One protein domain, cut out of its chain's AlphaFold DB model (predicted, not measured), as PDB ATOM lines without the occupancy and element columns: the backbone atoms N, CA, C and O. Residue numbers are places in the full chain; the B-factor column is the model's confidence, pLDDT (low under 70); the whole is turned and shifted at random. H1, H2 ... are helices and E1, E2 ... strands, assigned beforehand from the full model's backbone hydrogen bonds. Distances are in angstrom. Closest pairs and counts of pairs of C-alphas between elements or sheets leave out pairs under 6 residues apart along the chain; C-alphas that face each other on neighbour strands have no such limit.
ATOM      1  N   ARG A  21      16.212 -14.136  25.550       94.50
ATOM      2  CA  ARG A  21      16.551 -12.717  25.504       94.50
ATOM      3  C   ARG A  21      18.029 -12.577  25.846       94.50
ATOM      4  O   ARG A  21      18.476 -13.176  26.823       94.50
ATOM      5  N   TYR A  22      18.755 -11.776  25.076       94.94
ATOM      6  CA  TYR A  22      20.169 -11.494  25.302       94.94
ATOM      7  C   TYR A  22      20.345 -10.040  25.735       94.94
ATOM      8  O   TYR A  22      19.986  -9.130  24.990       94.94
ATOM      9  N   ASP A  23      20.930  -9.827  26.907       95.88
ATOM     10  CA  ASP A  23      21.376  -8.519  27.374       95.88
ATOM     11  C   ASP A  23      22.920  -8.529  27.412       95.88
ATOM     12  O   ASP A  23      23.538  -9.226  28.221       95.88
ATOM     13  N   PHE A  24      23.546  -7.805  26.481       93.94
ATOM     14  CA  PHE A  24      24.999  -7.669  26.360       93.94
ATOM     15  C   PHE A  24      25.474  -6.481  27.192       93.94
ATOM     16  O   PHE A  24      25.083  -5.350  26.919       93.94
ATOM     17  N   VAL A  25      26.327  -6.725  28.182       93.25
ATOM     18  CA  VAL A  25      26.786  -5.712  29.136       93.25
ATOM     19  C   VAL A  25      28.287  -5.492  29.002       93.25
ATOM     20  O   VAL A  25      29.087  -6.431  29.055       93.25
ATOM     21  N   THR A  26      28.668  -4.226  28.856       90.31
ATOM     22  CA  THR A  26      30.058  -3.769  28.740       90.31
ATOM     23  C   THR A  26      30.311  -2.582  29.659       90.31
ATOM     24  O   THR A  26      29.382  -1.840  29.967       90.31
ATOM     25  N   PHE A  27      31.565  -2.413  30.083       87.81
ATOM     26  CA  PHE A  27      31.977  -1.366  31.018       87.81
ATOM     27  C   PHE A  27      33.106  -0.513  30.427       87.81
ATOM     28  O   PHE A  27      34.077  -1.061  29.891       87.81
ATOM     29  N   ASP A  28      32.957   0.808  30.544       82.44
ATOM     30  CA  ASP A  28      33.931   1.861  30.220       82.44
ATOM     31  C   ASP A  28      34.630   1.677  28.875       82.44
ATOM     32  O   ASP A  28      35.857   1.637  28.803       82.44
ATOM     33  N   ILE A  29      33.870   1.503  27.792       74.00
ATOM     34  CA  ILE A  29      34.458   1.370  26.454       74.00
ATOM     35  C   ILE A  29      35.189   2.672  26.094       74.00
ATOM     36  O   ILE A  29      34.562   3.703  25.870       74.00
ATOM     37  N   ASN A  30      36.518   2.611  25.985       64.81
ATOM     38  CA  ASN A  30      37.322   3.725  25.488       64.81
ATOM     39  C   ASN A  30      37.224   3.841  23.963       64.81
ATOM     40  O   ASN A  30      37.528   2.885  23.240       64.81
ATOM     41  N   ASN A  31      36.895   5.042  23.482       53.91
ATOM     42  CA  ASN A  31      36.746   5.344  22.055       53.91
ATOM     43  C   ASN A  31      38.049   5.171  21.255       53.91
ATOM     44  O   ASN A  31      37.997   4.769  20.095       53.91
ATOM     45  N   ASP A  32      39.214   5.408  21.866       49.81
ATOM     46  CA  ASP A  32      40.467   5.505  21.105       49.81
ATOM     47  C   ASP A  32      41.092   4.150  20.758       49.81
ATOM     48  O   ASP A  32      41.775   4.021  19.739       49.81
ATOM     49  N   HIS A  33      40.862   3.110  21.566       52.28
ATOM     50  CA  HIS A  33      41.486   1.789  21.380       52.28
ATOM     51  C   HIS A  33      40.506   0.614  21.488       52.28
ATOM     52  O   HIS A  33      40.932  -0.543  21.432       52.28
ATOM     53  N   GLY A  34      39.211   0.888  21.688       53.31
ATOM     54  CA  GLY A  34      38.152  -0.115  21.831       53.31
ATOM     55  C   GLY A  34      38.267  -0.998  23.076       53.31
ATOM     56  O   GLY A  34      37.393  -1.823  23.312       53.31
ATOM     57  N   ARG A  35      39.323  -0.834  23.884       63.59
ATOM     58  CA  ARG A  35      39.581  -1.612  25.096       63.59
ATOM     59  C   ARG A  35      38.919  -0.923  26.273       63.59
ATOM     60  O   ARG A  35      39.477   0.020  26.828       63.59
ATOM     61  N   GLY A  36      37.720  -1.384  26.617       71.62
ATOM     62  CA  GLY A  36      37.068  -0.961  27.853       71.62
ATOM     63  C   GLY A  36      37.698  -1.565  29.107       71.62
ATOM     64  O   GLY A  36      38.674  -2.317  29.001       71.62
ATOM     65  N   LEU A  37      37.106  -1.294  30.276       81.75
ATOM     66  CA  LEU A  37      37.567  -1.759  31.596       81.75
ATOM     67  C   LEU A  37      37.939  -3.251  31.590       81.75
ATOM     68  O   LEU A  37      38.985  -3.667  32.083       81.75
ATOM     69  N   LEU A  38      37.110  -4.070  30.943       84.12
ATOM     70  CA  LEU A  38      37.261  -5.524  30.906       84.12
ATOM     71  C   LEU A  38      38.093  -6.041  29.720       84.12
ATOM     72  O   LEU A  38      38.114  -7.245  29.467       84.12
ATOM     73  N   ASN A  39      38.812  -5.164  29.007       80.25
ATOM     74  CA  ASN A  39      39.679  -5.493  27.869       80.25
ATOM     75  C   ASN A  39      38.958  -6.350  26.810       80.25
ATOM     76  O   ASN A  39      39.341  -7.494  26.554       80.25
ATOM     77  N   ASN A  40      37.909  -5.780  26.206       82.12
ATOM     78  CA  ASN A  40      37.070  -6.394  25.166       82.12
ATOM     79  C   ASN A  40      36.254  -7.610  25.618       82.12
ATOM     80  O   ASN A  40      35.749  -8.355  24.779       82.12
ATOM     81  N   SER A  41      36.117  -7.839  26.921       86.38
ATOM     82  CA  SER A  41      35.174  -8.832  27.421       86.38
ATOM     83  C   SER A  41      33.773  -8.233  27.573       86.38
ATOM     84  O   SER A  41      33.620  -7.094  28.012       86.38
ATOM     85  N   VAL A  42      32.762  -9.016  27.202       90.12
ATOM     86  CA  VAL A  42      31.337  -8.669  27.255       90.12
ATOM     87  C   VAL A  42      30.635  -9.705  28.117       90.12
ATOM     88  O   VAL A  42      30.761 -10.904  27.855       90.12
ATOM     89  N   PHE A  43      29.888  -9.257  29.124       92.94
ATOM     90  CA  PHE A  43      28.975 -10.142  29.838       92.94
ATOM     91  C   PHE A  43      27.720 -10.350  28.993       92.94
ATOM     92  O   PHE A  43      27.122  -9.390  28.512       92.94
ATOM     93  N   VAL A  44      27.312 -11.599  28.810       93.19
ATOM     94  CA  VAL A  44      26.086 -11.968  28.103       93.19
ATOM     95  C   VAL A  44      25.126 -12.561  29.111       93.19
ATOM     96  O   VAL A  44      25.341 -13.659  29.624       93.19
ATOM     97  N   LEU A  45      24.058 -11.824  29.384       94.12
ATOM     98  CA  LEU A  45      22.994 -12.254  30.270       94.12
ATOM     99  C   LEU A  45      21.864 -12.829  29.415       94.12
ATOM    100  O   LEU A  45      21.216 -12.114  28.649       94.12
ATOM    101  N   ARG A  46      21.657 -14.144  29.497       92.50
ATOM    102  CA  ARG A  46      20.689 -14.880  28.676       92.50
ATOM    103  C   ARG A  46      19.482 -15.259  29.515       92.50
ATOM    104  O   ARG A  46      19.544 -16.217  30.283       92.50
ATOM    105  N   THR A  47      18.381 -14.534  29.352       93.50
ATOM    106  CA  THR A  47      17.115 -14.852  30.028       93.50
ATOM    107  C   THR A  47      16.333 -15.859  29.195       93.50
ATOM    108  O   THR A  47      16.053 -15.600  28.024       93.50
ATOM    109  N   ILE A  48      15.967 -17.001  29.776       91.44
ATOM    110  CA  ILE A  48      15.205 -18.042  29.076       91.44
ATOM    111  C   ILE A  48      13.757 -17.584  28.870       91.44
ATOM    112  O   ILE A  48      13.068 -17.237  29.834       91.44
ATOM    113  N   THR A  49      13.269 -17.609  27.629       91.69
ATOM    114  CA  THR A  49      11.937 -17.086  27.272       91.69
ATOM    115  C   THR A  49      10.840 -18.155  27.226       91.69
ATOM    116  O   THR A  49       9.659 -17.803  27.302       91.69
ATOM    117  N   GLY A  50      11.198 -19.445  27.183       86.19
ATOM    118  CA  GLY A  50      10.259 -20.572  27.089       86.19
ATOM    119  C   GLY A  50      10.629 -21.792  27.945       86.19
ATOM    120  O   GLY A  50      11.735 -21.894  28.465       86.19
ATOM    121  N   GLY A  51       9.686 -22.727  28.094       82.88
ATOM    122  CA  GLY A  51       9.881 -23.986  28.830       82.88
ATOM    123  C   GLY A  51       9.769 -23.878  30.361       82.88
ATOM    124  O   GLY A  51       9.394 -22.844  30.914       82.88
ATOM    125  N   ASN A  52      10.114 -24.969  31.056       76.25
ATOM    126  CA  ASN A  52       9.936 -25.145  32.513       76.25
ATOM    127  C   ASN A  52      10.839 -24.251  33.387       76.25
ATOM    128  O   ASN A  52      10.656 -24.150  34.606       76.25
ATOM    129  N   VAL A  53      11.812 -23.607  32.745       78.50
ATOM    130  CA  VAL A  53      12.855 -22.750  33.327       78.50
ATOM    131  C   VAL A  53      12.751 -21.305  32.863       78.50
ATOM    132  O   VAL A  53      13.693 -20.531  33.024       78.50
ATOM    133  N   LYS A  54      11.622 -20.935  32.253       89.00
ATOM    134  CA  LYS A  54      11.371 -19.568  31.802       89.00
ATOM    135  C   LYS A  54      11.650 -18.567  32.928       89.00
ATOM    136  O   LYS A  54      11.175 -18.733  34.048       89.00
ATOM    137  N   GLY A  55      12.388 -17.511  32.598       88.62
ATOM    138  CA  GLY A  55      12.805 -16.465  33.531       88.62
ATOM    139  C   GLY A  55      14.161 -16.710  34.196       88.62
ATOM    140  O   GLY A  55      14.759 -15.751  34.678       88.62
ATOM    141  N   ASN A  56      14.696 -17.937  34.169       90.12
ATOM    142  CA  ASN A  56      16.071 -18.172  34.605       90.12
ATOM    143  C   ASN A  56      17.053 -17.391  33.725       90.12
ATOM    144  O   ASN A  56      16.857 -17.287  32.510       90.12
ATOM    145  N   VAL A  57      18.122 -16.883  34.338       91.56
ATOM    146  CA  VAL A  57      19.161 -16.116  33.646       91.56
ATOM    147  C   VAL A  57      20.473 -16.877  33.711       91.56
ATOM    148  O   VAL A  57      20.882 -17.364  34.763       91.56
ATOM    149  N   LEU A  58      21.138 -16.985  32.567       89.56
ATOM    150  CA  LEU A  58      22.499 -17.494  32.462       89.56
ATOM    151  C   LEU A  58      23.446 -16.313  32.269       89.56
ATOM    152  O   LEU A  58      23.110 -15.376  31.549       89.56
ATOM    153  N   ILE A  59      24.617 -16.367  32.897       90.25
ATOM    154  CA  ILE A  59      25.636 -15.322  32.800       90.25
ATOM    155  C   ILE A  59      26.883 -15.942  32.185       90.25
ATOM    156  O   ILE A  59      27.440 -16.891  32.739       90.25
ATOM    157  N   ASP A  60      27.327 -15.392  31.062       87.38
ATOM    158  CA  ASP A  60      28.564 -15.788  30.392       87.38
ATOM    159  C   ASP A  60      29.461 -14.571  30.165       87.38
ATOM    160  O   ASP A  60      28.977 -13.444  30.065       87.38
ATOM    161  N   LEU A  61      30.764 -14.799  30.035       88.19
ATOM    162  CA  LEU A  61      31.732 -13.815  29.572       88.19
ATOM    163  C   LEU A  61      32.277 -14.250  28.206       88.19
ATOM    164  O   LEU A  61      32.813 -15.350  28.064       88.19
ATOM    165  N   ILE A  62      32.167 -13.377  27.207       86.56
ATOM    166  CA  ILE A  62      32.702 -13.593  25.852       86.56
ATOM    167  C   ILE A  62      33.645 -12.458  25.452       86.56
ATOM    168  O   ILE A  62      33.739 -11.449  26.146       86.56
ATOM    169  N   HIS A  63      34.333 -12.593  24.318       84.50
ATOM    170  CA  HIS A  63      35.059 -11.480  23.702       84.50
ATOM    171  C   HIS A  63      34.147 -10.720  22.720       84.50
ATOM    172  O   HIS A  63      33.291 -11.326  22.077       84.50
ATOM    173  N   THR A  64      34.336  -9.406  22.559       81.69
ATOM    174  CA  THR A  64      33.521  -8.560  21.660       81.69
ATOM    175  C   THR A  64      33.495  -9.069  20.221       81.69
ATOM    176  O   THR A  64      32.466  -8.988  19.562       81.69
ATOM    177  N   SER A  65      34.592  -9.661  19.737       79.06
ATOM    178  CA  SER A  65      34.663 -10.244  18.386       79.06
ATOM    179  C   SER A  65      33.742 -11.448  18.172       79.06
ATOM    180  O   SER A  65      33.543 -11.851  17.032       79.06
ATOM    181  N   ASN A  66      33.207 -12.051  19.238       80.00
ATOM    182  CA  ASN A  66      32.214 -13.117  19.129       80.00
ATOM    183  C   ASN A  66      30.788 -12.570  18.956       80.00
ATOM    184  O   ASN A  66      29.861 -13.356  18.792       80.00
ATOM    185  N   VAL A  67      30.585 -11.252  18.988       84.00
ATOM    186  CA  VAL A  67      29.281 -10.633  18.736       84.00
ATOM    187  C   VAL A  67      29.175 -10.279  17.253       84.00
ATOM    188  O   VAL A  67      29.848  -9.368  16.774       84.00
ATOM    189  N   ASN A  68      28.319 -10.988  16.513       83.62
ATOM    190  CA  ASN A  68      28.009 -10.649  15.124       83.62
ATOM    191  C   ASN A  68      26.882  -9.611  15.073       83.62
ATOM    192  O   ASN A  68      25.761  -9.873  15.508       83.62
ATOM    193  N   ALA A  69      27.177  -8.439  14.509       82.50
ATOM    194  CA  ALA A  69      26.226  -7.338  14.417       82.50
ATOM    195  C   ALA A  69      24.980  -7.674  13.579       82.50
ATOM    196  O   ALA A  69      23.886  -7.252  13.944       82.50
ATOM    197  N   PHE A  70      25.114  -8.447  12.495       83.62
ATOM    198  CA  PHE A  70      23.977  -8.845  11.657       83.62
ATOM    199  C   PHE A  70      23.059  -9.828  12.377       83.62
ATOM    200  O   PHE A  70      21.839  -9.658  12.344       83.62
ATOM    201  N   ASP A  71      23.640 -10.821  13.053       85.38
ATOM    202  CA  ASP A  71      22.869 -11.804  13.817       85.38
ATOM    203  C   ASP A  71      22.101 -11.105  14.938       85.38
ATOM    204  O   ASP A  71      20.905 -11.337  15.111       85.38
ATOM    205  N   VAL A  72      22.766 -10.192  15.655       87.75
ATOM    206  CA  VAL A  72      22.127  -9.417  16.717       87.75
ATOM    207  C   VAL A  72      21.031  -8.502  16.169       87.75
ATOM    208  O   VAL A  72      19.940  -8.478  16.730       87.75
ATOM    209  N   ALA A  73      21.279  -7.787  15.069       86.44
ATOM    210  CA  ALA A  73      20.279  -6.909  14.457       86.44
ATOM    211  C   ALA A  73      19.052  -7.678  13.941       86.44
ATOM    212  O   ALA A  73      17.947  -7.140  13.917       86.44
ATOM    213  N   SER A  74      19.240  -8.935  13.535       87.50
ATOM    214  CA  SER A  74      18.164  -9.802  13.040       87.50
ATOM    215  C   SER A  74      17.418 -10.525  14.165       87.50
ATOM    216  O   SER A  74      16.320 -11.041  13.952       87.50
ATOM    217  N   HIS A  75      17.998 -10.590  15.365       90.75
ATOM    218  CA  HIS A  75      17.407 -11.272  16.503       90.75
ATOM    219  C   HIS A  75      16.464 -10.337  17.271       90.75
ATOM    220  O   HIS A  75      16.861  -9.293  17.778       90.75
ATOM    221  N   ALA A  76      15.202 -10.743  17.424       88.38
ATOM    222  CA  ALA A  76      14.140  -9.879  17.948       88.38
ATOM    223  C   ALA A  76      14.309  -9.439  19.418       88.38
ATOM    224  O   ALA A  76      13.576  -8.571  19.883       88.38
ATOM    225  N   ASN A  77      15.216 -10.064  20.178       92.38
ATOM    226  CA  ASN A  77      15.329  -9.851  21.623       92.38
ATOM    227  C   ASN A  77      16.783  -9.750  22.102       92.38
ATOM    228  O   ASN A  77      17.229 -10.509  22.965       92.38
ATOM    229  N   CYS A  78      17.528  -8.836  21.487       94.69
ATOM    230  CA  CYS A  78      18.891  -8.493  21.867       94.69
ATOM    231  C   CYS A  78      18.981  -7.028  22.294       94.69
ATOM    232  O   CYS A  78      18.473  -6.145  21.607       94.69
ATOM    233  N   HIS A  79      19.660  -6.782  23.412       94.56
ATOM    234  CA  HIS A  79      19.799  -5.463  24.026       94.56
ATOM    235  C   HIS A  79      21.262  -5.228  24.392       94.56
ATOM    236  O   HIS A  79      21.936  -6.149  24.855       94.56
ATOM    237  N   PHE A  80      21.753  -4.007  24.192       92.25
ATOM    238  CA  PHE A  80      23.120  -3.619  24.534       92.25
ATOM    239  C   PHE A  80      23.123  -2.586  25.648       92.25
ATOM    240  O   PHE A  80      22.406  -1.590  25.587       92.25
ATOM    241  N   HIS A  81      23.990  -2.813  26.625       91.75
ATOM    242  CA  HIS A  81      24.157  -1.993  27.811       91.75
ATOM    243  C   HIS A  81      25.625  -1.571  27.886       91.75
ATOM    244  O   HIS A  81      26.511  -2.370  28.206       91.75
ATOM    245  N   LEU A  82      25.886  -0.321  27.510       89.19
ATOM    246  CA  LEU A  82      27.204   0.302  27.579       89.19
ATOM    247  C   LEU A  82      27.233   1.145  28.846       89.19
ATOM    248  O   LEU A  82      26.589   2.190  28.911       89.19
ATOM    249  N   LEU A  83      27.912   0.639  29.868       88.00
ATOM    250  CA  LEU A  83      27.868   1.207  31.204       88.00
ATOM    251  C   LEU A  83      29.172   1.932  31.509       88.00
ATOM    252  O   LEU A  83      30.256   1.445  31.194       88.00
ATOM    253  N   GLU A  84      29.054   3.081  32.157       83.81
ATOM    254  CA  GLU A  84      30.180   3.757  32.795       83.81
ATOM    255  C   GLU A  84      30.236   3.276  34.247       83.81
ATOM    256  O   GLU A  84      29.240   3.376  34.969       83.81
ATOM    257  N   SER A  85      31.366   2.715  34.672       75.62
ATOM    258  CA  SER A  85      31.527   2.116  35.999       75.62
ATOM    259  C   SER A  85      31.295   3.124  37.123       75.62
ATOM    260  O   SER A  85      30.632   2.794  38.106       75.62
ATOM    261  N   ASP A  86      31.708   4.380  36.930       71.69
ATOM    262  CA  ASP A  86      31.463   5.467  37.882       71.69
ATOM    263  C   ASP A  86      29.963   5.742  38.108       71.69
ATOM    264  O   ASP A  86      29.571   6.116  39.213       71.69
ATOM    265  N   LYS A  87      29.100   5.490  37.109       67.38
ATOM    266  CA  LYS A  87      27.642   5.687  37.214       67.38
ATOM    267  C   LYS A  87      26.920   4.572  37.977       67.38
ATOM    268  O   LYS A  87      25.776   4.762  38.376       67.38
ATOM    269  N   LEU A  88      27.549   3.414  38.204       70.19
ATOM    270  CA  LEU A  88      26.940   2.345  39.011       70.19
ATOM    271  C   LEU A  88      26.938   2.646  40.513       70.19
ATOM    272  O   LEU A  88      26.187   1.997  41.241       70.19
ATOM    273  N   ARG A  89      27.753   3.605  40.970       65.88
ATOM    274  CA  ARG A  89      27.996   3.901  42.392       65.88
ATOM    275  C   ARG A  89      26.784   4.400  43.175       65.88
ATOM    276  O   ARG A  89      26.800   4.288  44.395       65.88
ATOM    277  N   GLU A  90      25.759   4.935  42.516       63.47
ATOM    278  CA  GLU A  90      24.685   5.654  43.213       63.47
ATOM    279  C   GLU A  90      23.491   4.757  43.587       63.47
ATOM    280  O   GLU A  90      23.089   4.759  44.746       63.47
ATOM    281  N   GLU A  91      22.945   3.948  42.668       66.81
ATOM    282  CA  GLU A  91      21.722   3.147  42.936       66.81
ATOM    283  C   GLU A  91      21.714   1.759  42.250       66.81
ATOM    284  O   GLU A  91      20.753   0.984  42.340       66.81
ATOM    285  N   GLY A  92      22.812   1.411  41.572       81.00
ATOM    286  CA  GLY A  92      22.863   0.303  40.623       81.00
ATOM    287  C   GLY A  92      21.989   0.525  39.383       81.00
ATOM    288  O   GLY A  92      21.389   1.579  39.189       81.00
ATOM    289  N   ILE A  93      21.976  -0.453  38.476       89.19
ATOM    290  CA  ILE A  93      21.377  -0.316  37.143       89.19
ATOM    291  C   ILE A  93      20.429  -1.478  36.874       89.19
ATOM    292  O   ILE A  93      20.847  -2.631  36.741       89.19
ATOM    293  N   LEU A  94      19.146  -1.159  36.713       91.94
ATOM    294  CA  LEU A  94      18.143  -2.118  36.269       91.94
ATOM    295  C   LEU A  94      18.326  -2.404  34.771       91.94
ATOM    296  O   LEU A  94      18.025  -1.561  33.929       91.94
ATOM    297  N   ILE A  95      18.792  -3.606  34.443       94.12
ATOM    298  CA  ILE A  95      18.971  -4.069  33.058       94.12
ATOM    299  C   ILE A  95      17.627  -4.507  32.471       94.12
ATOM    300  O   ILE A  95      17.287  -4.174  31.335       94.12
ATOM    301  N   ASN A  96      16.851  -5.258  33.255       92.69
ATOM    302  CA  ASN A  96      15.474  -5.638  32.952       92.69
ATOM    303  C   ASN A  96      14.730  -6.032  34.244       92.69
ATOM    304  O   ASN A  96      15.265  -5.908  35.342       92.69
ATOM    305  N   ASP A  97      13.500  -6.531  34.133       91.44
ATOM    306  CA  ASP A  97      12.667  -6.939  35.273       91.44
ATOM    307  C   ASP A  97      13.283  -8.055  36.143       91.44
ATOM    308  O   ASP A  97      12.946  -8.177  37.325       91.44
ATOM    309  N   LYS A  98      14.208  -8.844  35.585       91.62
ATOM    310  CA  LYS A  98      14.893  -9.965  36.243       91.62
ATOM    311  C   LYS A  98      16.316  -9.657  36.683       91.62
ATOM    312  O   LYS A  98      16.818 -10.362  37.555       91.62
ATOM    313  N   ILE A  99      16.964  -8.662  36.089       95.44
ATOM    314  CA  ILE A  99      18.402  -8.439  36.219       95.44
ATOM    315  C   ILE A  99      18.664  -7.007  36.663       95.44
ATOM    316  O   ILE A  99      18.315  -6.044  35.979       95.44
ATOM    317  N   ASN A 100      19.349  -6.886  37.790       93.94
ATOM    318  CA  ASN A 100      19.827  -5.633  38.335       93.94
ATOM    319  C   ASN A 100      21.342  -5.727  38.551       93.94
ATOM    320  O   ASN A 100      21.831  -6.714  39.097       93.94
ATOM    321  N   LEU A 101      22.092  -4.723  38.118       93.88
ATOM    322  CA  LEU A 101      23.516  -4.613  38.403       93.88
ATOM    323  C   LEU A 101      23.713  -3.730  39.623       93.88
ATOM    324  O   LEU A 101      23.081  -2.688  39.757       93.88
ATOM    325  N   GLN A 102      24.575  -4.163  40.527       91.00
ATOM    326  CA  GLN A 102      24.794  -3.506  41.807       91.00
ATOM    327  C   GLN A 102      26.285  -3.411  42.083       91.00
ATOM    328  O   GLN A 102      27.077  -4.204  41.568       91.00
ATOM    329  N   ILE A 103      26.654  -2.458  42.927       90.31
ATOM    330  CA  ILE A 103      28.022  -2.278  43.380       90.31
ATOM    331  C   ILE A 103      28.050  -2.223  44.902       90.31
ATOM    332  O   ILE A 103      27.197  -1.601  45.530       90.31
ATOM    333  N   THR A 104      29.035  -2.891  45.493       89.19
ATOM    334  CA  THR A 104      29.369  -2.728  46.907       89.19
ATOM    335  C   THR A 104      30.755  -2.117  46.983       89.19
ATOM    336  O   THR A 104      31.735  -2.744  46.582       89.19
ATOM    337  N   GLU A 105      30.832  -0.896  47.496       88.06
ATOM    338  CA  GLU A 105      32.088  -0.190  47.733       88.06
ATOM    339  C   GLU A 105      32.672  -0.574  49.099       88.06
ATOM    340  O   GLU A 105      31.965  -0.682  50.106       88.06
ATOM    341  N   THR A 106      33.986  -0.757  49.141       84.19
ATOM    342  CA  THR A 106      34.774  -0.896  50.368       84.19
ATOM    343  C   THR A 106      35.881   0.156  50.377       84.19
ATOM    344  O   THR A 106      36.081   0.884  49.410       84.19
ATOM    345  N   SER A 107      36.654   0.242  51.463       83.81
ATOM    346  CA  SER A 107      37.781   1.181  51.527       83.81
ATOM    347  C   SER A 107      38.876   0.901  50.489       83.81
ATOM    348  O   SER A 107      39.633   1.807  50.143       83.81
ATOM    349  N   VAL A 108      38.974  -0.333  49.989       85.75
ATOM    350  CA  VAL A 108      40.087  -0.785  49.136       85.75
ATOM    351  C   VAL A 108      39.650  -1.310  47.772       85.75
ATOM    352  O   VAL A 108      40.507  -1.542  46.921       85.75
ATOM    353  N   SER A 109      38.354  -1.508  47.545       88.81
ATOM    354  CA  SER A 109      37.842  -2.020  46.276       88.81
ATOM    355  C   SER A 109      36.345  -1.798  46.105       88.81
ATOM    356  O   SER A 109      35.604  -1.721  47.088       88.81
ATOM    357  N   SER A 110      35.905  -1.825  44.851       89.31
ATOM    358  CA  SER A 110      34.501  -1.864  44.458       89.31
ATOM    359  C   SER A 110      34.165  -3.229  43.854       89.31
ATOM    360  O   SER A 110      34.815  -3.690  42.911       89.31
ATOM    361  N   GLN A 111      33.142  -3.898  44.380       91.62
ATOM    362  CA  GLN A 111      32.672  -5.195  43.888       91.62
ATOM    363  C   GLN A 111      31.409  -5.023  43.053       91.62
ATOM    364  O   GLN A 111      30.428  -4.463  43.532       91.62
ATOM    365  N   TYR A 112      31.416  -5.551  41.832       92.25
ATOM    366  CA  TYR A 112      30.303  -5.471  40.890       92.25
ATOM    367  C   TYR A 112      29.533  -6.786  40.880       92.25
ATOM    368  O   TYR A 112      30.119  -7.862  40.724       92.25
ATOM    369  N   PHE A 113      28.211  -6.703  41.007       92.69
ATOM    370  CA  PHE A 113      27.322  -7.852  41.114       92.69
ATOM    371  C   PHE A 113      26.217  -7.819  40.065       92.69
ATOM    372  O   PHE A 113      25.680  -6.761  39.747       92.69
ATOM    373  N   ALA A 114      25.815  -9.005  39.616       93.81
ATOM    374  CA  ALA A 114      24.532  -9.232  38.977       93.81
ATOM    375  C   ALA A 114      23.566  -9.835  39.999       93.81
ATOM    376  O   ALA A 114      23.773 -10.939  40.508       93.81
ATOM    377  N   GLU A 115      22.516  -9.093  40.312       93.38
ATOM    378  CA  GLU A 115      21.401  -9.541  41.120       93.38
ATOM    379  C   GLU A 115      20.278 -10.023  40.201       93.38
ATOM    380  O   GLU A 115      19.725  -9.267  39.401       93.38
ATOM    381  N   ILE A 116      19.970 -11.311  40.308       94.00
ATOM    382  CA  ILE A 116      19.068 -12.017  39.416       94.00
ATOM    383  C   ILE A 116      17.867 -12.515  40.210       94.00
ATOM    384  O   ILE A 116      18.020 -13.250  41.186       94.00
ATOM    385  N   LYS A 117      16.667 -12.147  39.770       92.44
ATOM    386  CA  LYS A 117      15.415 -12.508  40.438       92.44
ATOM    387  C   LYS A 117      14.851 -13.840  39.952       92.44
ATOM    388  O   LYS A 117      15.073 -14.249  38.810       92.44
ATOM    389  N   ASP A 118      14.081 -14.477  40.830       90.44
ATOM    390  CA  ASP A 118      13.230 -15.644  40.568       90.44
ATOM    391  C   ASP A 118      13.951 -16.813  39.881       90.44
ATOM    392  O   ASP A 118      13.470 -17.377  38.896       90.44
ATOM    393  N   GLN A 119      15.130 -17.166  40.389       87.94
ATOM    394  CA  GLN A 119      15.936 -18.242  39.825       87.94
ATOM    395  C   GLN A 119      15.478 -19.595  40.350       87.94
ATOM    396  O   GLN A 119      15.401 -19.815  41.556       87.94
ATOM    397  N   ALA A 120      15.221 -20.527  39.441       85.69
ATOM    398  CA  ALA A 120      14.849 -21.890  39.775       85.69
ATOM    399  C   ALA A 120      15.974 -22.883  39.462       85.69
ATOM    400  O   ALA A 120      16.564 -22.857  38.380       85.69
ATOM    401  N   VAL A 121      16.231 -23.813  40.378       78.31
ATOM    402  CA  VAL A 121      17.163 -24.933  40.183       78.31
ATOM    403  C   VAL A 121      16.528 -26.234  40.653       78.31
ATOM    404  O   VAL A 121      15.606 -26.221  41.468       78.31
ATOM    405  N   THR A 122      17.043 -27.362  40.175       73.38
ATOM    406  CA  THR A 122      16.672 -28.675  40.709       73.38
ATOM    407  C   THR A 122      17.785 -29.167  41.616       73.38
ATOM    408  O   THR A 122      18.958 -29.176  41.228       73.38
ATOM    409  N   ASN A 123      17.419 -29.556  42.837       66.81
ATOM    410  CA  ASN A 123      18.345 -30.221  43.739       66.81
ATOM    411  C   ASN A 123      18.678 -31.612  43.193       66.81
ATOM    412  O   ASN A 123      17.771 -32.367  42.842       66.81
ATOM    413  N   ASN A 124      19.966 -31.940  43.126       58.50
ATOM    414  CA  ASN A 124      20.418 -33.242  42.661       58.50
ATOM    415  C   ASN A 124      20.475 -34.202  43.853       58.50
ATOM    416  O   ASN A 124      21.540 -34.436  44.426       58.50
ATOM    417  N   SER A 125      19.317 -34.708  44.284       59.53
ATOM    418  CA  SER A 125      19.285 -35.725  45.332       59.53
ATOM    419  C   SER A 125      19.590 -37.092  44.716       59.53
ATOM    420  O   SER A 125      18.802 -37.566  43.892       59.53
ATOM    421  N   PRO A 126      20.659 -37.794  45.139       57.56
ATOM    422  CA  PRO A 126      20.915 -39.167  44.700       57.56
ATOM    423  C   PRO A 126      19.822 -40.156  45.152       57.56
ATOM    424  O   PRO A 126      19.838 -41.311  44.735       57.56
ATOM    425  N   PHE A 127      18.865 -39.711  45.976       60.12
ATOM    426  CA  PHE A 127      17.758 -40.507  46.511       60.12
ATOM    427  C   PHE A 127      16.410 -40.276  45.798       60.12
ATOM    428  O   PHE A 127      15.387 -40.763  46.269       60.12
ATOM    429  N   GLY A 128      16.391 -39.579  44.653       52.59
ATOM    430  CA  GLY A 128      15.261 -39.596  43.710       52.59
ATOM    431  C   GLY A 128      14.219 -38.480  43.846       52.59
ATOM    432  O   GLY A 128      13.461 -38.265  42.902       52.59
ATOM    433  N   ASP A 129      14.212 -37.710  44.935       58.56
ATOM    434  CA  ASP A 129      13.336 -36.537  45.057       58.56
ATOM    435  C   ASP A 129      14.013 -35.281  44.496       58.56
ATOM    436  O   ASP A 129      14.661 -34.501  45.201       58.56
ATOM    437  N   ASN A 130      13.843 -35.077  43.191       65.00
ATOM    438  CA  ASN A 130      14.235 -33.856  42.492       65.00
ATOM    439  C   ASN A 130      13.320 -32.695  42.910       65.00
ATOM    440  O   ASN A 130      12.322 -32.391  42.255       65.00
ATOM    441  N   THR A 131      13.649 -32.027  44.014       71.19
ATOM    442  CA  THR A 131      12.894 -30.852  44.464       71.19
ATOM    443  C   THR A 131      13.317 -29.612  43.675       71.19
ATOM    444  O   THR A 131      14.505 -29.282  43.603       71.19
ATOM    445  N   LYS A 132      12.340 -28.895  43.106       77.12
ATOM    446  CA  LYS A 132      12.566 -27.576  42.505       77.12
ATOM    447  C   LYS A 132      12.732 -26.545  43.620       77.12
ATOM    448  O   LYS A 132      11.798 -26.284  44.375       77.12
ATOM    449  N   LEU A 133      13.910 -25.946  43.702       79.50
ATOM    450  CA  LEU A 133      14.205 -24.830  44.591       79.50
ATOM    451  C   LEU A 133      14.058 -23.533  43.806       79.50
ATOM    452  O   LEU A 133      14.555 -23.426  42.685       79.50
ATOM    453  N   THR A 134      13.370 -22.556  44.391       82.56
ATOM    454  CA  THR A 134      13.232 -21.218  43.809       82.56
ATOM    455  C   THR A 134      13.852 -20.210  44.757       82.56
ATOM    456  O   THR A 134      13.530 -20.183  45.943       82.56
ATOM    457  N   PHE A 135      14.738 -19.386  44.223       83.75
ATOM    458  CA  PHE A 135      15.386 -18.297  44.924       83.75
ATOM    459  C   PHE A 135      14.782 -16.987  44.437       83.75
ATOM    460  O   PHE A 135      14.863 -16.671  43.250       83.75
ATOM    461  N   THR A 136      14.206 -16.215  45.358       87.88
ATOM    462  CA  THR A 136      13.660 -14.885  45.051       87.88
ATOM    463  C   THR A 136      14.724 -13.986  44.431       87.88
ATOM    464  O   THR A 136      14.455 -13.295  43.454       87.88
ATOM    465  N   THR A 137      15.947 -14.057  44.963       89.50
ATOM    466  CA  THR A 137      17.090 -13.281  44.492       89.50
ATOM    467  C   THR A 137      18.375 -14.092  44.637       89.50
ATOM    468  O   THR A 137      18.669 -14.619  45.710       89.50
ATOM    469  N   CYS A 138      19.169 -14.146  43.572       89.12
ATOM    470  CA  CYS A 138      20.527 -14.676  43.562       89.12
ATOM    471  C   CYS A 138      21.507 -13.561  43.203       89.12
ATOM    472  O   CYS A 138      21.311 -12.858  42.215       89.12
ATOM    473  N   ARG A 139      22.579 -13.412  43.982       90.06
ATOM    474  CA  ARG A 139      23.609 -12.396  43.753       90.06
ATOM    475  C   ARG A 139      24.901 -13.056  43.278       90.06
ATOM    476  O   ARG A 139      25.438 -13.918  43.968       90.06
ATOM    477  N   TYR A 140      25.402 -12.625  42.125       90.12
ATOM    478  CA  TYR A 140      26.615 -13.145  41.494       90.12
ATOM    479  C   TYR A 140      27.668 -12.049  41.405       90.12
ATOM    480  O   TYR A 140      27.410 -11.011  40.805       90.12
ATOM    481  N   ILE A 141      28.856 -12.275  41.969       91.88
ATOM    482  CA  ILE A 141      30.002 -11.379  41.755       91.88
ATOM    483  C   ILE A 141      30.442 -11.514  40.298       91.88
ATOM    484  O   ILE A 141      30.704 -12.626  39.842       91.88
ATOM    485  N   LEU A 142      30.545 -10.394  39.590       92.56
ATOM    486  CA  LEU A 142      31.080 -10.319  38.232       92.56
ATOM    487  C   LEU A 142      32.590 -10.065  38.267       92.56
ATOM    488  O   LEU A 142      33.376 -10.857  37.742       92.56
ATOM    489  N   PHE A 143      32.998  -8.975  38.916       91.94
ATOM    490  CA  PHE A 143      34.397  -8.595  39.095       91.94
ATOM    491  C   PHE A 143      34.579  -7.646  40.284       91.94
ATOM    492  O   PHE A 143      33.626  -7.037  40.769       91.94
ATOM    493  N   THR A 144      35.823  -7.522  40.732       91.25
ATOM    494  CA  THR A 144      36.287  -6.568  41.741       91.25
ATOM    495  C   THR A 144      37.258  -5.595  41.084       91.25
ATOM    496  O   THR A 144      38.182  -6.022  40.391       91.25
ATOM    497  N   LEU A 145      37.049  -4.299  41.294       88.75
ATOM    498  CA  LEU A 145      37.964  -3.224  40.920       88.75
ATOM    499  C   LEU A 145      38.711  -2.783  42.182       88.75
ATOM    500  O   LEU A 145      38.093  -2.297  43.125       88.75
ATOM    501  N   HIS A 146      40.023  -2.984  42.231       86.50
ATOM    502  CA  HIS A 146      40.850  -2.610  43.379       86.50
ATOM    503  C   HIS A 146      41.267  -1.139  43.277       86.50
ATOM    504  O   HIS A 146      41.688  -0.677  42.216       86.50
ATOM    505  N   HIS A 147      41.161  -0.398  44.380       84.75
ATOM    506  CA  HIS A 147      41.616   0.990  44.454       84.75
ATOM    507  C   HIS A 147      43.154   1.040  44.413       84.75
ATOM    508  O   HIS A 147      43.819   0.131  44.922       84.75
ATOM    509  N   GLU A 148      43.721   2.117  43.849       66.69
ATOM    510  CA  GLU A 148      45.145   2.289  43.471       66.69
ATOM    511  C   GLU A 148      46.189   2.011  44.585       66.69
ATOM    512  O   GLU A 148      47.382   1.911  44.312       66.69
ATOM    513  N   ASN A 149      45.766   1.818  45.837       55.53
ATOM    514  CA  ASN A 149      46.627   1.640  47.009       55.53
ATOM    515  C   ASN A 149      47.025   0.185  47.338       55.53
ATOM    516  O   ASN A 149      47.670  -0.049  48.362       55.53
ATOM    517  N   THR A 150      46.685  -0.811  46.514       57.81
ATOM    518  CA  THR A 150      47.105  -2.210  46.748       57.81
ATOM    519  C   THR A 150      48.258  -2.613  45.823       57.81
ATOM    520  O   THR A 150      48.061  -3.149  44.744       57.81
ATOM    521  N   VAL A 151      49.498  -2.395  46.283       52.59
ATOM    522  CA  VAL A 151      50.773  -2.534  45.531       52.59
ATOM    523  C   VAL A 151      51.021  -3.927  44.896       52.59
ATOM    524  O   VAL A 151      51.937  -4.077  44.098       52.59
ATOM    525  N   ASN A 152      50.192  -4.938  45.182       55.75
ATOM    526  CA  ASN A 152      50.343  -6.313  44.683       55.75
ATOM    527  C   ASN A 152      49.065  -6.924  44.068       55.75
ATOM    528  O   ASN A 152      49.039  -8.133  43.826       55.75
ATOM    529  N   SER A 153      47.999  -6.150  43.841       55.81
ATOM    530  CA  SER A 153      46.757  -6.663  43.241       55.81
ATOM    531  C   SER A 153      46.662  -6.273  41.760       55.81
ATOM    532  O   SER A 153      47.212  -5.265  41.317       55.81
ATOM    533  N   LYS A 154      45.980  -7.094  40.952       62.47
ATOM    534  CA  LYS A 154      45.542  -6.643  39.624       62.47
ATOM    535  C   LYS A 154      44.506  -5.542  39.847       62.47
ATOM    536  O   LYS A 154      43.610  -5.749  40.652       62.47
ATOM    537  N   ASN A 155      44.546  -4.457  39.069       79.06
ATOM    538  CA  ASN A 155      43.521  -3.403  39.153       79.06
ATOM    539  C   ASN A 155      42.097  -3.972  39.036       79.06
ATOM    540  O   ASN A 155      41.189  -3.481  39.688       79.06
ATOM    541  N   ILE A 156      41.903  -5.031  38.239       86.31
ATOM    542  CA  ILE A 156      40.619  -5.726  38.092       86.31
ATOM    543  C   ILE A 156      40.809  -7.229  38.272       86.31
ATOM    544  O   ILE A 156      41.694  -7.839  37.662       86.31
ATOM    545  N   GLU A 157      39.910  -7.829  39.040       90.25
ATOM    546  CA  GLU A 157      39.839  -9.259  39.302       90.25
ATOM    547  C   GLU A 157      38.445  -9.788  38.942       90.25
ATOM    548  O   GLU A 157      37.450  -9.432  39.567       90.25
ATOM    549  N   LEU A 158      38.358 -10.634  37.912       90.56
ATOM    550  CA  LEU A 158      37.116 -11.326  37.563       90.56
ATOM    551  C   LEU A 158      36.796 -12.389  38.616       90.56
ATOM    552  O   LEU A 158      37.704 -13.023  39.153       90.56
ATOM    553  N   ALA A 159      35.509 -12.653  38.853       89.75
ATOM    554  CA  ALA A 159      35.144 -13.841  39.617       89.75
ATOM    555  C   ALA A 159      35.706 -15.094  38.927       89.75
ATOM    556  O   ALA A 159      35.740 -15.169  37.696       89.75
ATOM    557  N   THR A 160      36.120 -16.090  39.715       88.00
ATOM    558  CA  THR A 160      36.910 -17.243  39.244       88.00
ATOM    559  C   THR A 160      36.347 -17.901  37.987       88.00
ATOM    560  O   THR A 160      37.098 -18.260  37.087       88.00
ATOM    561  N   ILE A 161      35.023 -18.043  37.890       85.19
ATOM    562  CA  ILE A 161      34.395 -18.681  36.731       85.19
ATOM    563  C   ILE A 161      34.541 -17.859  35.444       85.19
ATOM    564  O   ILE A 161      34.799 -18.419  34.380       85.19
ATOM    565  N   PHE A 162      34.442 -16.535  35.541       88.62
ATOM    566  CA  PHE A 162      34.606 -15.625  34.410       88.62
ATOM    567  C   PHE A 162      36.080 -15.463  34.032       88.62
ATOM    568  O   PHE A 162      36.395 -15.329  32.851       88.62
ATOM    569  N   ASP A 163      36.989 -15.543  35.007       87.88
ATOM    570  CA  ASP A 163      38.428 -15.589  34.735       87.88
ATOM    571  C   ASP A 163      38.796 -16.862  33.955       87.88
ATOM    572  O   ASP A 163      39.431 -16.781  32.905       87.88
ATOM    573  N   LEU A 164      38.278 -18.027  34.369       82.88
ATOM    574  CA  LEU A 164      38.449 -19.284  33.631       82.88
ATOM    575  C   LEU A 164      37.880 -19.211  32.206       82.88
ATOM    576  O   LEU A 164      38.518 -19.692  31.267       82.88
ATOM    577  N   GLN A 165      36.712 -18.586  32.015       83.56
ATOM    578  CA  GLN A 165      36.154 -18.345  30.678       83.56
ATOM    579  C   GLN A 165      37.079 -17.456  29.836       83.56
ATOM    580  O   GLN A 165      37.381 -17.789  28.687       83.56
ATOM    581  N   LYS A 166      37.582 -16.359  30.407       85.25
ATOM    582  CA  LYS A 166      38.511 -15.446  29.732       85.25
ATOM    583  C   LYS A 166      39.817 -16.139  29.341       85.25
ATOM    584  O   LYS A 166      40.290 -15.958  28.217       85.25
ATOM    585  N   GLU A 167      40.394 -16.941  30.231       82.75
ATOM    586  CA  GLU A 167      41.610 -17.713  29.955       82.75
ATOM    587  C   GLU A 167      41.379 -18.766  28.868       82.75
ATOM    588  O   GLU A 167      42.188 -18.890  27.945       82.75
ATOM    589  N   HIS A 168      40.251 -19.476  28.922       78.88
ATOM    590  CA  HIS A 168      39.871 -20.426  27.880       78.88
ATOM    591  C   HIS A 168      39.769 -19.740  26.504       78.88
ATOM    592  O   HIS A 168      40.385 -20.204  25.540       78.88
ATOM    593  N   ILE A 169      39.092 -18.586  26.425       75.56
ATOM    594  CA  ILE A 169      39.002 -17.766  25.203       75.56
ATOM    595  C   ILE A 169      40.401 -17.382  24.702       75.56
ATOM    596  O   ILE A 169      40.728 -17.542  23.523       75.56
ATOM    597  N   TRP A 170      41.259 -16.905  25.600       77.12
ATOM    598  CA  TRP A 170      42.615 -16.474  25.274       77.12
ATOM    599  C   TRP A 170      43.493 -17.602  24.711       77.12
ATOM    600  O   TRP A 170      44.234 -17.388  23.743       77.12
ATOM    601  N   HIS A 171      43.409 -18.798  25.297       79.12
ATOM    602  CA  HIS A 171      44.147 -19.975  24.840       79.12
ATOM    603  C   HIS A 171      43.618 -20.502  23.507       79.12
ATOM    604  O   HIS A 171      44.415 -20.793  22.613       79.12
ATOM    605  N   ASN A 172      42.296 -20.554  23.332       74.00
ATOM    606  CA  ASN A 172      41.693 -21.011  22.084       74.00
ATOM    607  C   ASN A 172      42.038 -20.088  20.902       74.00
ATOM    608  O   ASN A 172      42.376 -20.562  19.816       74.00
ATOM    609  N   ASN A 173      42.049 -18.770  21.120       72.94
ATOM    610  CA  ASN A 173      42.458 -17.807  20.096       72.94
ATOM    611  C   ASN A 173      43.908 -18.029  19.647       72.94
ATOM    612  O   ASN A 173      44.204 -18.016  18.454       72.94
ATOM    613  N   ARG A 174      44.821 -18.305  20.585       74.12
ATOM    614  CA  ARG A 174      46.216 -18.625  20.241       74.12
ATOM    615  C   ARG A 174      46.337 -19.924  19.474       74.12
ATOM    616  O   ARG A 174      47.038 -19.954  18.470       74.12
ATOM    617  N   TYR A 175      45.631 -20.959  19.913       74.62
ATOM    618  CA  TYR A 175      45.559 -22.222  19.188       74.62
ATOM    619  C   TYR A 175      45.135 -22.005  17.723       74.62
ATOM    620  O   TYR A 175      45.817 -22.469  16.811       74.62
ATOM    621  N   ARG A 176      44.076 -21.219  17.484       72.00
ATOM    622  CA  ARG A 176      43.598 -20.880  16.132       72.00
ATOM    623  C   ARG A 176      44.613 -20.087  15.304       72.00
ATOM    624  O   ARG A 176      44.760 -20.380  14.120       72.00
ATOM    625  N   ASN A 177      45.354 -19.153  15.900       74.44
ATOM    626  CA  ASN A 177      46.384 -18.392  15.176       74.44
ATOM    627  C   ASN A 177      47.487 -19.296  14.605       74.44
ATOM    628  O   ASN A 177      47.982 -19.041  13.510       74.44
ATOM    629  N   PHE A 178      47.829 -20.388  15.299       72.12
ATOM    630  CA  PHE A 178      48.773 -21.384  14.783       72.12
ATOM    631  C   PHE A 178      48.194 -22.283  13.678       72.12
ATOM    632  O   PHE A 178      48.953 -23.008  13.040       72.12
ATOM    633  N   ASN A 179      46.882 -22.229  13.419       65.44
ATOM    634  CA  ASN A 179      46.226 -22.911  12.298       65.44
ATOM    635  C   ASN A 179      46.040 -22.005  11.065       65.44
ATOM    636  O   ASN A 179      45.671 -22.508  10.006       65.44
ATOM    637  N   ASN A 180      46.279 -20.690  11.170       69.12
ATOM    638  CA  ASN A 180      46.072 -19.736  10.077       69.12
ATOM    639  C   ASN A 180      47.374 -19.008   9.705       69.12
ATOM    640  O   ASN A 180      47.855 -18.145  10.439       69.12
ATOM    641  N   LEU A 181      47.897 -19.316   8.512       66.81
ATOM    642  CA  LEU A 181      49.137 -18.748   7.971       66.81
ATOM    643  C   LEU A 181      49.114 -17.215   7.855       66.81
ATOM    644  O   LEU A 181      50.153 -16.589   8.025       66.81
ATOM    645  N   HIS A 182      47.953 -16.596   7.616       66.44
ATOM    646  CA  HIS A 182      47.845 -15.135   7.497       66.44
ATOM    647  C   HIS A 182      48.020 -14.410   8.829       66.44
ATOM    648  O   HIS A 182      48.416 -13.248   8.864       66.44
ATOM    649  N   THR A 183      47.711 -15.088   9.932       67.81
ATOM    650  CA  THR A 183      47.854 -14.545  11.284       67.81
ATOM    651  C   THR A 183      49.132 -15.006  11.962       67.81
ATOM    652  O   THR A 183      49.373 -14.606  13.098       67.81
ATOM    653  N   LEU A 184      49.911 -15.869  11.306       71.12
ATOM    654  CA  LEU A 184      51.042 -16.569  11.886       71.12
ATOM    655  C   LEU A 184      52.315 -15.717  11.801       71.12
ATOM    656  O   LEU A 184      53.074 -15.785  10.842       71.12
ATOM    657  N   ASP A 185      52.557 -14.954  12.859       76.56
ATOM    658  CA  ASP A 185      53.819 -14.261  13.121       76.56
ATOM    659  C   ASP A 185      54.530 -14.947  14.292       76.56
ATOM    660  O   ASP A 185      54.281 -14.661  15.466       76.56
ATOM    661  N   ILE A 186      55.366 -15.932  13.968       74.00
ATOM    662  CA  ILE A 186      55.978 -16.821  14.961       74.00
ATOM    663  C   ILE A 186      56.818 -16.017  15.946       74.00
ATOM    664  O   ILE A 186      56.676 -16.217  17.151       74.00
ATOM    665  N   ASP A 187      57.603 -15.057  15.465       79.44
ATOM    666  CA  ASP A 187      58.464 -14.253  16.324       79.44
ATOM    667  C   ASP A 187      57.654 -13.523  17.405       79.44
ATOM    668  O   ASP A 187      58.004 -13.546  18.592       79.44
ATOM    669  N   ARG A 188      56.489 -12.989  17.022       79.69
ATOM    670  CA  ARG A 188      55.553 -12.344  17.946       79.69
ATOM    671  C   ARG A 188      54.900 -13.311  18.937       79.69
ATOM    672  O   ARG A 188      54.729 -12.950  20.103       79.69
ATOM    673  N   TYR A 189      54.493 -14.512  18.516       70.75
ATOM    674  CA  TYR A 189      53.722 -15.419  19.385       70.75
ATOM    675  C   TYR A 189      54.564 -16.232  20.358       70.75
ATOM    676  O   TYR A 189      54.087 -16.528  21.456       70.75
ATOM    677  N   VAL A 190      55.787 -16.599  19.977       74.50
ATOM    678  CA  VAL A 190      56.695 -17.348  20.860       74.50
ATOM    679  C   VAL A 190      57.731 -16.472  21.543       74.50
ATOM    680  O   VAL A 190      58.533 -16.995  22.315       74.50
ATOM    681  N   ASN A 191      57.710 -15.160  21.284       76.25
ATOM    682  CA  ASN A 191      58.732 -14.226  21.750       76.25
ATOM    683  C   ASN A 191      60.144 -14.753  21.429       76.25
ATOM    684  O   ASN A 191      61.048 -14.747  22.267       76.25
ATOM    685  N   ARG A 192      60.294 -15.306  20.221       78.50
ATOM    686  CA  ARG A 192      61.568 -15.775  19.670       78.50
ATOM    687  C   ARG A 192      61.942 -14.854  18.524       78.50
ATOM    688  O   ARG A 192      61.081 -14.229  17.928       78.50
ATOM    689  N   LYS A 193      63.231 -14.761  18.231       83.44
ATOM    690  CA  LYS A 193      63.719 -14.047  17.055       83.44
ATOM    691  C   LYS A 193      64.324 -15.085  16.127       83.44
ATOM    692  O   LYS A 193      65.445 -15.535  16.368       83.44
ATOM    693  N   LEU A 194      63.547 -15.546  15.153       84.12
ATOM    694  CA  LEU A 194      64.016 -16.522  14.181       84.12
ATOM    695  C   LEU A 194      64.913 -15.825  13.156       84.12
ATOM    696  O   LEU A 194      64.646 -14.712  12.704       84.12
ATOM    697  N   ALA A 195      66.016 -16.475  12.797       86.69
ATOM    698  CA  ALA A 195      66.839 -15.983  11.706       86.69
ATOM    699  C   ALA A 195      66.077 -16.196  10.384       86.69
ATOM    700  O   ALA A 195      65.449 -17.241  10.215       86.69
ATOM    701  N   PRO A 196      66.182 -15.294   9.392       83.62
ATOM    702  CA  PRO A 196      65.583 -15.519   8.072       83.62
ATOM    703  C   PRO A 196      66.044 -16.822   7.391       83.62
ATOM    704  O   PRO A 196      65.368 -17.336   6.508       83.62
ATOM    705  N   SER A 197      67.194 -17.364   7.807       89.75
ATOM    706  CA  SER A 197      67.751 -18.635   7.340       89.75
ATOM    707  C   SER A 197      67.221 -19.871   8.080       89.75
ATOM    708  O   SER A 197      67.678 -20.975   7.785       89.75
ATOM    709  N   THR A 198      66.325 -19.726   9.065       88.62
ATOM    710  CA  THR A 198      65.777 -20.867   9.813       88.62
ATOM    711  C   THR A 198      65.036 -21.809   8.853       88.62
ATOM    712  O   THR A 198      64.113 -21.376   8.156       88.62
ATOM    713  N   PRO A 199      65.398 -23.106   8.798       91.62
ATOM    714  CA  PRO A 199      64.763 -24.050   7.889       91.62
ATOM    715  C   PRO A 199      63.268 -24.204   8.166       91.62
ATOM    716  O   PRO A 199      62.844 -24.329   9.315       91.62
ATOM    717  N   TRP A 200      62.465 -24.318   7.106       85.81
ATOM    718  CA  TRP A 200      61.013 -24.484   7.233       85.81
ATOM    719  C   TRP A 200      60.603 -25.695   8.087       85.81
ATOM    720  O   TRP A 200      59.594 -25.659   8.786       85.81
ATOM    721  N   SER A 201      61.399 -26.766   8.085       89.06
ATOM    722  CA  SER A 201      61.166 -27.943   8.929       89.06
ATOM    723  C   SER A 201      61.262 -27.638  10.428       89.06
ATOM    724  O   SER A 201      60.530 -28.228  11.220       89.06
ATOM    725  N   GLU A 202      62.135 -26.715  10.828       88.19
ATOM    726  CA  GLU A 202      62.267 -26.251  12.210       88.19
ATOM    727  C   GLU A 202      61.125 -25.302  12.576       88.19
ATOM    728  O   GLU A 202      60.480 -25.482  13.611       88.19
ATOM    729  N   VAL A 203      60.796 -24.374  11.673       85.12
ATOM    730  CA  VAL A 203      59.632 -23.487  11.802       85.12
ATOM    731  C   VAL A 203      58.349 -24.302  12.018       85.12
ATOM    732  O   VAL A 203      57.599 -24.046  12.960       85.12
ATOM    733  N   LYS A 204      58.135 -25.351  11.213       86.06
ATOM    734  CA  LYS A 204      56.983 -26.256  11.323       86.06
ATOM    735  C   LYS A 204      56.905 -26.951  12.685       86.06
ATOM    736  O   LYS A 204      55.831 -26.987  13.278       86.06
ATOM    737  N   LYS A 205      58.029 -27.443  13.216       89.38
ATOM    738  CA  LYS A 205      58.072 -28.069  14.553       89.38
ATOM    739  C   LYS A 205      57.687 -27.090  15.662       89.38
ATOM    740  O   LYS A 205      56.992 -27.478  16.599       89.38
ATOM    741  N   ILE A 206      58.126 -25.831  15.563       87.88
ATOM    742  CA  ILE A 206      57.758 -24.782  16.526       87.88
ATOM    743  C   ILE A 206      56.246 -24.543  16.482       87.88
ATOM    744  O   ILE A 206      55.606 -24.553  17.532       87.88
ATOM    745  N   ILE A 207      55.678 -24.394  15.279       84.88
ATOM    746  CA  ILE A 207      54.231 -24.229  15.081       84.88
ATOM    747  C   ILE A 207      53.471 -25.397  15.713       84.88
ATOM    748  O   ILE A 207      52.597 -25.168  16.543       84.88
ATOM    749  N   GLU A 208      53.815 -26.641  15.366       86.81
ATOM    750  CA  GLU A 208      53.135 -27.843  15.872       86.81
ATOM    751  C   GLU A 208      53.217 -27.958  17.402       86.81
ATOM    752  O   GLU A 208      52.219 -28.268  18.058       86.81
ATOM    753  N   SER A 209      54.385 -27.670  17.986       88.19
ATOM    754  CA  SER A 209      54.582 -27.730  19.436       88.19
ATOM    755  C   SER A 209      53.754 -26.682  20.180       88.19
ATOM    756  O   SER A 209      53.143 -26.997  21.204       88.19
ATOM    757  N   GLU A 210      53.731 -25.438  19.702       86.88
ATOM    758  CA  GLU A 210      52.953 -24.376  20.347       86.88
ATOM    759  C   GLU A 210      51.459 -24.577  20.147       86.88
ATOM    760  O   GLU A 210      50.687 -24.421  21.088       86.88
ATOM    761  N   ASN A 211      51.055 -24.992  18.949       84.12
ATOM    762  CA  ASN A 211      49.685 -25.371  18.649       84.12
ATOM    763  C   ASN A 211      49.182 -26.422  19.655       84.12
ATOM    764  O   ASN A 211      48.173 -26.202  20.331       84.12
ATOM    765  N   LYS A 212      49.946 -27.505  19.854       88.38
ATOM    766  CA  LYS A 212      49.629 -28.534  20.852       88.38
ATOM    767  C   LYS A 212      49.533 -27.955  22.267       88.38
ATOM    768  O   LYS A 212      48.537 -28.183  22.944       88.38
ATOM    769  N   LYS A 213      50.515 -27.159  22.693       90.62
ATOM    770  CA  LYS A 213      50.523 -26.517  24.017       90.62
ATOM    771  C   LYS A 213      49.278 -25.657  24.259       90.62
ATOM    772  O   LYS A 213      48.654 -25.779  25.310       90.62
ATOM    773  N   TRP A 214      48.897 -24.796  23.313       84.62
ATOM    774  CA  TRP A 214      47.713 -23.940  23.466       84.62
ATOM    775  C   TRP A 214      46.411 -24.738  23.457       84.62
ATOM    776  O   TRP A 214      45.491 -24.401  24.203       84.62
ATOM    777  N   ARG A 215      46.348 -25.824  22.676       84.81
ATOM    778  CA  ARG A 215      45.228 -26.770  22.715       84.81
ATOM    779  C   ARG A 215      45.104 -27.439  24.082       84.81
ATOM    780  O   ARG A 215      44.010 -27.475  24.639       84.81
ATOM    781  N   ASP A 216      46.212 -27.930  24.627       88.94
ATOM    782  CA  ASP A 216      46.241 -28.616  25.919       88.94
ATOM    783  C   ASP A 216      45.826 -27.667  27.056       88.94
ATOM    784  O   ASP A 216      44.976 -28.022  27.872       88.94
ATOM    785  N   LEU A 217      46.323 -26.422  27.052       87.38
ATOM    786  CA  LEU A 217      45.902 -25.380  28.001       87.38
ATOM    787  C   LEU A 217      44.411 -25.030  27.863       87.38
ATOM    788  O   LEU A 217      43.714 -24.895  28.867       87.38
ATOM    789  N   SER A 218      43.903 -24.911  26.632       81.50
ATOM    790  CA  SER A 218      42.479 -24.656  26.375       81.50
ATOM    791  C   SER A 218      41.595 -25.767  26.953       81.50
ATOM    792  O   SER A 218      40.649 -25.480  27.693       81.50
ATOM    793  N   ASN A 219      41.951 -27.031  26.692       81.94
ATOM    794  CA  ASN A 219      41.255 -28.205  27.225       81.94
ATOM    795  C   ASN A 219      41.330 -28.269  28.755       81.94
ATOM    796  O   ASN A 219      40.336 -28.576  29.406       81.94
ATOM    797  N   GLN A 220      42.485 -27.943  29.341       87.31
ATOM    798  CA  GLN A 220      42.644 -27.891  30.792       87.31
ATOM    799  C   GLN A 220      41.676 -26.882  31.423       87.31
ATOM    800  O   GLN A 220      41.010 -27.210  32.404       87.31
ATOM    801  N   LYS A 221      41.565 -25.673  30.859       85.25
ATOM    802  CA  LYS A 221      40.627 -24.653  31.358       85.25
ATOM    803  C   LYS A 221      39.172 -25.058  31.165       85.25
ATOM    804  O   LYS A 221      38.361 -24.832  32.057       85.25
ATOM    805  N   PHE A 222      38.854 -25.715  30.054       79.38
ATOM    806  CA  PHE A 222      37.524 -26.276  29.837       79.38
ATOM    807  C   PHE A 222      37.171 -27.338  30.888       79.38
ATOM    808  O   PHE A 222      36.099 -27.274  31.483       79.38
ATOM    809  N   ASN A 223      38.092 -28.252  31.199       80.31
ATOM    810  CA  ASN A 223      37.879 -29.248  32.250       80.31
ATOM    811  C   ASN A 223      37.706 -28.593  33.628       80.31
ATOM    812  O   ASN A 223      36.782 -28.950  34.343       80.31
ATOM    813  N   GLN A 224      38.494 -27.564  33.963       83.94
ATOM    814  CA  GLN A 224      38.313 -26.803  35.210       83.94
ATOM    815  C   GLN A 224      36.927 -26.142  35.306       83.94
ATOM    816  O   GLN A 224      36.348 -26.083  36.390       83.94
ATOM    817  N   LEU A 225      36.376 -25.660  34.185       79.50
ATOM    818  CA  LEU A 225      35.002 -25.146  34.131       79.50
ATOM    819  C   LEU A 225      33.967 -26.255  34.378       79.50
ATOM    820  O   LEU A 225      32.987 -26.025  35.089       79.50
ATOM    821  N   LEU A 226      34.178 -27.452  33.819       78.00
ATOM    822  CA  LEU A 226      33.313 -28.612  34.058       78.00
ATOM    823  C   LEU A 226      33.386 -29.093  35.513       78.00
ATOM    824  O   LEU A 226      32.344 -29.353  36.111       78.00
ATOM    825  N   ASP A 227      34.580 -29.140  36.099       81.81
ATOM    826  CA  ASP A 227      34.786 -29.524  37.498       81.81
ATOM    827  C   ASP A 227      34.090 -28.529  38.434       81.81
ATOM    828  O   ASP A 227      33.300 -28.924  39.291       81.81
ATOM    829  N   LYS A 228      34.267 -27.219  38.195       77.94
ATOM    830  CA  LYS A 228      33.559 -26.162  38.937       77.94
ATOM    831  C   LYS A 228      32.042 -26.273  38.831       77.94
ATOM    832  O   LYS A 228      31.341 -25.954  39.787       77.94
ATOM    833  N   ARG A 229      31.520 -26.725  37.687       69.81
ATOM    834  CA  ARG A 229      30.092 -27.032  37.530       69.81
ATOM    835  C   ARG A 229      29.691 -28.250  38.369       69.81
ATOM    836  O   ARG A 229      28.624 -28.214  38.975       69.81
ATOM    837  N   GLY A 230      30.508 -29.301  38.395       65.38
ATOM    838  CA  GLY A 230      30.262 -30.528  39.161       65.38
ATOM    839  C   GLY A 230      30.327 -30.349  40.683       65.38
ATOM    840  O   GLY A 230      29.649 -31.071  41.406       65.38
ATOM    841  N   GLU A 231      31.078 -29.360  41.171       72.38
ATOM    842  CA  GLU A 231      31.135 -28.986  42.595       72.38
ATOM    843  C   GLU A 231      29.823 -28.377  43.124       72.38
ATOM    844  O   GLU A 231      29.644 -28.234  44.335       72.38
ATOM    845  N   LEU A 232      28.899 -27.988  42.240       65.06
ATOM    846  CA  LEU A 232      27.654 -27.356  42.653       65.06
ATOM    847  C   LEU A 232      26.638 -28.413  43.096       65.06
ATOM    848  O   LEU A 232      26.340 -29.333  42.337       65.06
ATOM    849  N   PRO A 233      25.992 -28.237  44.261       57.97
ATOM    850  CA  PRO A 233      24.993 -29.186  44.757       57.97
ATOM    851  C   PRO A 233      23.670 -29.155  43.963       57.97
ATOM    852  O   PRO A 233      22.697 -29.800  44.345       57.97
ATOM    853  N   PHE A 234      23.600 -28.406  42.857       59.06
ATOM    854  CA  PHE A 234      22.378 -28.165  42.093       59.06
ATOM    855  C   PHE A 234      22.608 -28.397  40.599       59.06
ATOM    856  O   PHE A 234      23.547 -27.849  40.015       59.06
ATOM    857  N   LEU A 235      21.693 -29.121  39.948       56.75
ATOM    858  CA  LEU A 235      21.681 -29.244  38.493       56.75
ATOM    859  C   LEU A 235      20.997 -28.028  37.855       56.75
ATOM    860  O   LEU A 235      20.070 -27.418  38.400       56.75
ATOM    861  N   VAL A 236      21.469 -27.664  36.663       51.94
ATOM    862  CA  VAL A 236      20.672 -26.841  35.748       51.94
ATOM    863  C   VAL A 236      19.465 -27.686  35.367       51.94
ATOM    864  O   VAL A 236      19.635 -28.837  34.985       51.94
TER     865      VAL A 236
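Overview. This is residues 21 to 236 of the 239 residues of an uncharacterized protein of Paenibacillus odorifer (UniProt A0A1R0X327). Two strongly twisted four-stranded sheets lie partly face to face as a sandwich, and two long helices, H3 and H5, run side by side in opposite ways away from it. H3 packs on edge strand E3 with residues 161 to 170, and short H4 lies near the far part of H5. The printed part has 216 residues, in the order E1 E2 E3 H1 E4 H2 E5 E6 E7 E8 H3 H4 H5, and its class is mixed, helices and strands. One sheet, E5 E6 E7 E8, is antiparallel; the other, E3 E2 E1 E4, is mixed. The whole is loose, with a radius of gyration of the C-alphas of 20.9 A and spans of 66 by 47 by 42 A.

Along the chain. One sheet holds E5, residues 99 to 105, E6, 109 to 123, 34.4 A long, E7, 132 to 146, 37.7 A, and E8, 156 to 158. The other holds E1, 21 to 27, from C-alpha 21 at (16.551, -12.717, 25.504), E2, 41 to 48, E3, 57 to 63, and E4, 78 to 83. The helices are H1, 69 to 74, H2, 85 to 89, H3, 160 to 177, 25.9 A, H4, 186 to 190, and H5, 200 to 230, 44.7 A, ending at C-alpha 230 at (30.262, -30.528, 39.161).

Arrangement. E5 E6 E7 E8 form a meander, each strand the antiparallel neighbour of the one before, with N 102 and O 113 at 2.9 A, N 116 and O 138 at 2.8 A, and N 144 and O 157 at 2.8 A. E6 bends by 79 degrees at residue 118 and E7 by 61 degrees at 136. E1 E2 E3 form a second meander, with N 23 and O 45 at 2.9 A and N 44 and O 60 at 2.8 A. E4 is parallel to E1, with N 24 and O 79 at 2.8 A. E3, H1 and E4 form a split strand-helix-strand unit, two strands that run the same way in one sheet with a helix between them along the chain and with E2 and E1 between them in the sheet, and its crossover is right-handed. In the sandwich, two sheets face to face, the best planes stand 10 degrees apart. H3 is on one face of E3 E2 E1 E4, two layers, at a height over the sheet of 6.9 A; the closest C-alphas of E3 and H3 are those of Leu 61 and Phe 162, 5.9 A apart. H3 and H5 touch at a shallow tilt of 23 degrees, opposite ways, closest at the C-alphas of Tyr 175 and Trp 214, 5.1 A. H4 and H5 are close but not clearly touching, with C-alphas 186 and 207 at 7.6 A. H1 and H2 each only graze a sheet, H1 that of E4 and H2 that of E5. In H1, H3, H4 and H5 every O i to N i+4 pair is within hydrogen-bond range; in H2 0 of 1 is, beside 1 of 2 O i to N i+3 pairs.

Size, cuts and confidence. The C-alphas of Asp 129 and Ser 197, the two farthest apart, are 68.6 A apart. Residues 196 to 202, of which 200 to 202 belong to H5, stand free. The printed part has no cut, and E1 to E2 is a long link. Mean pLDDT of the printed part is 81.2; under 70 are 37 residues, among them 123 to 130 and 148 to 154.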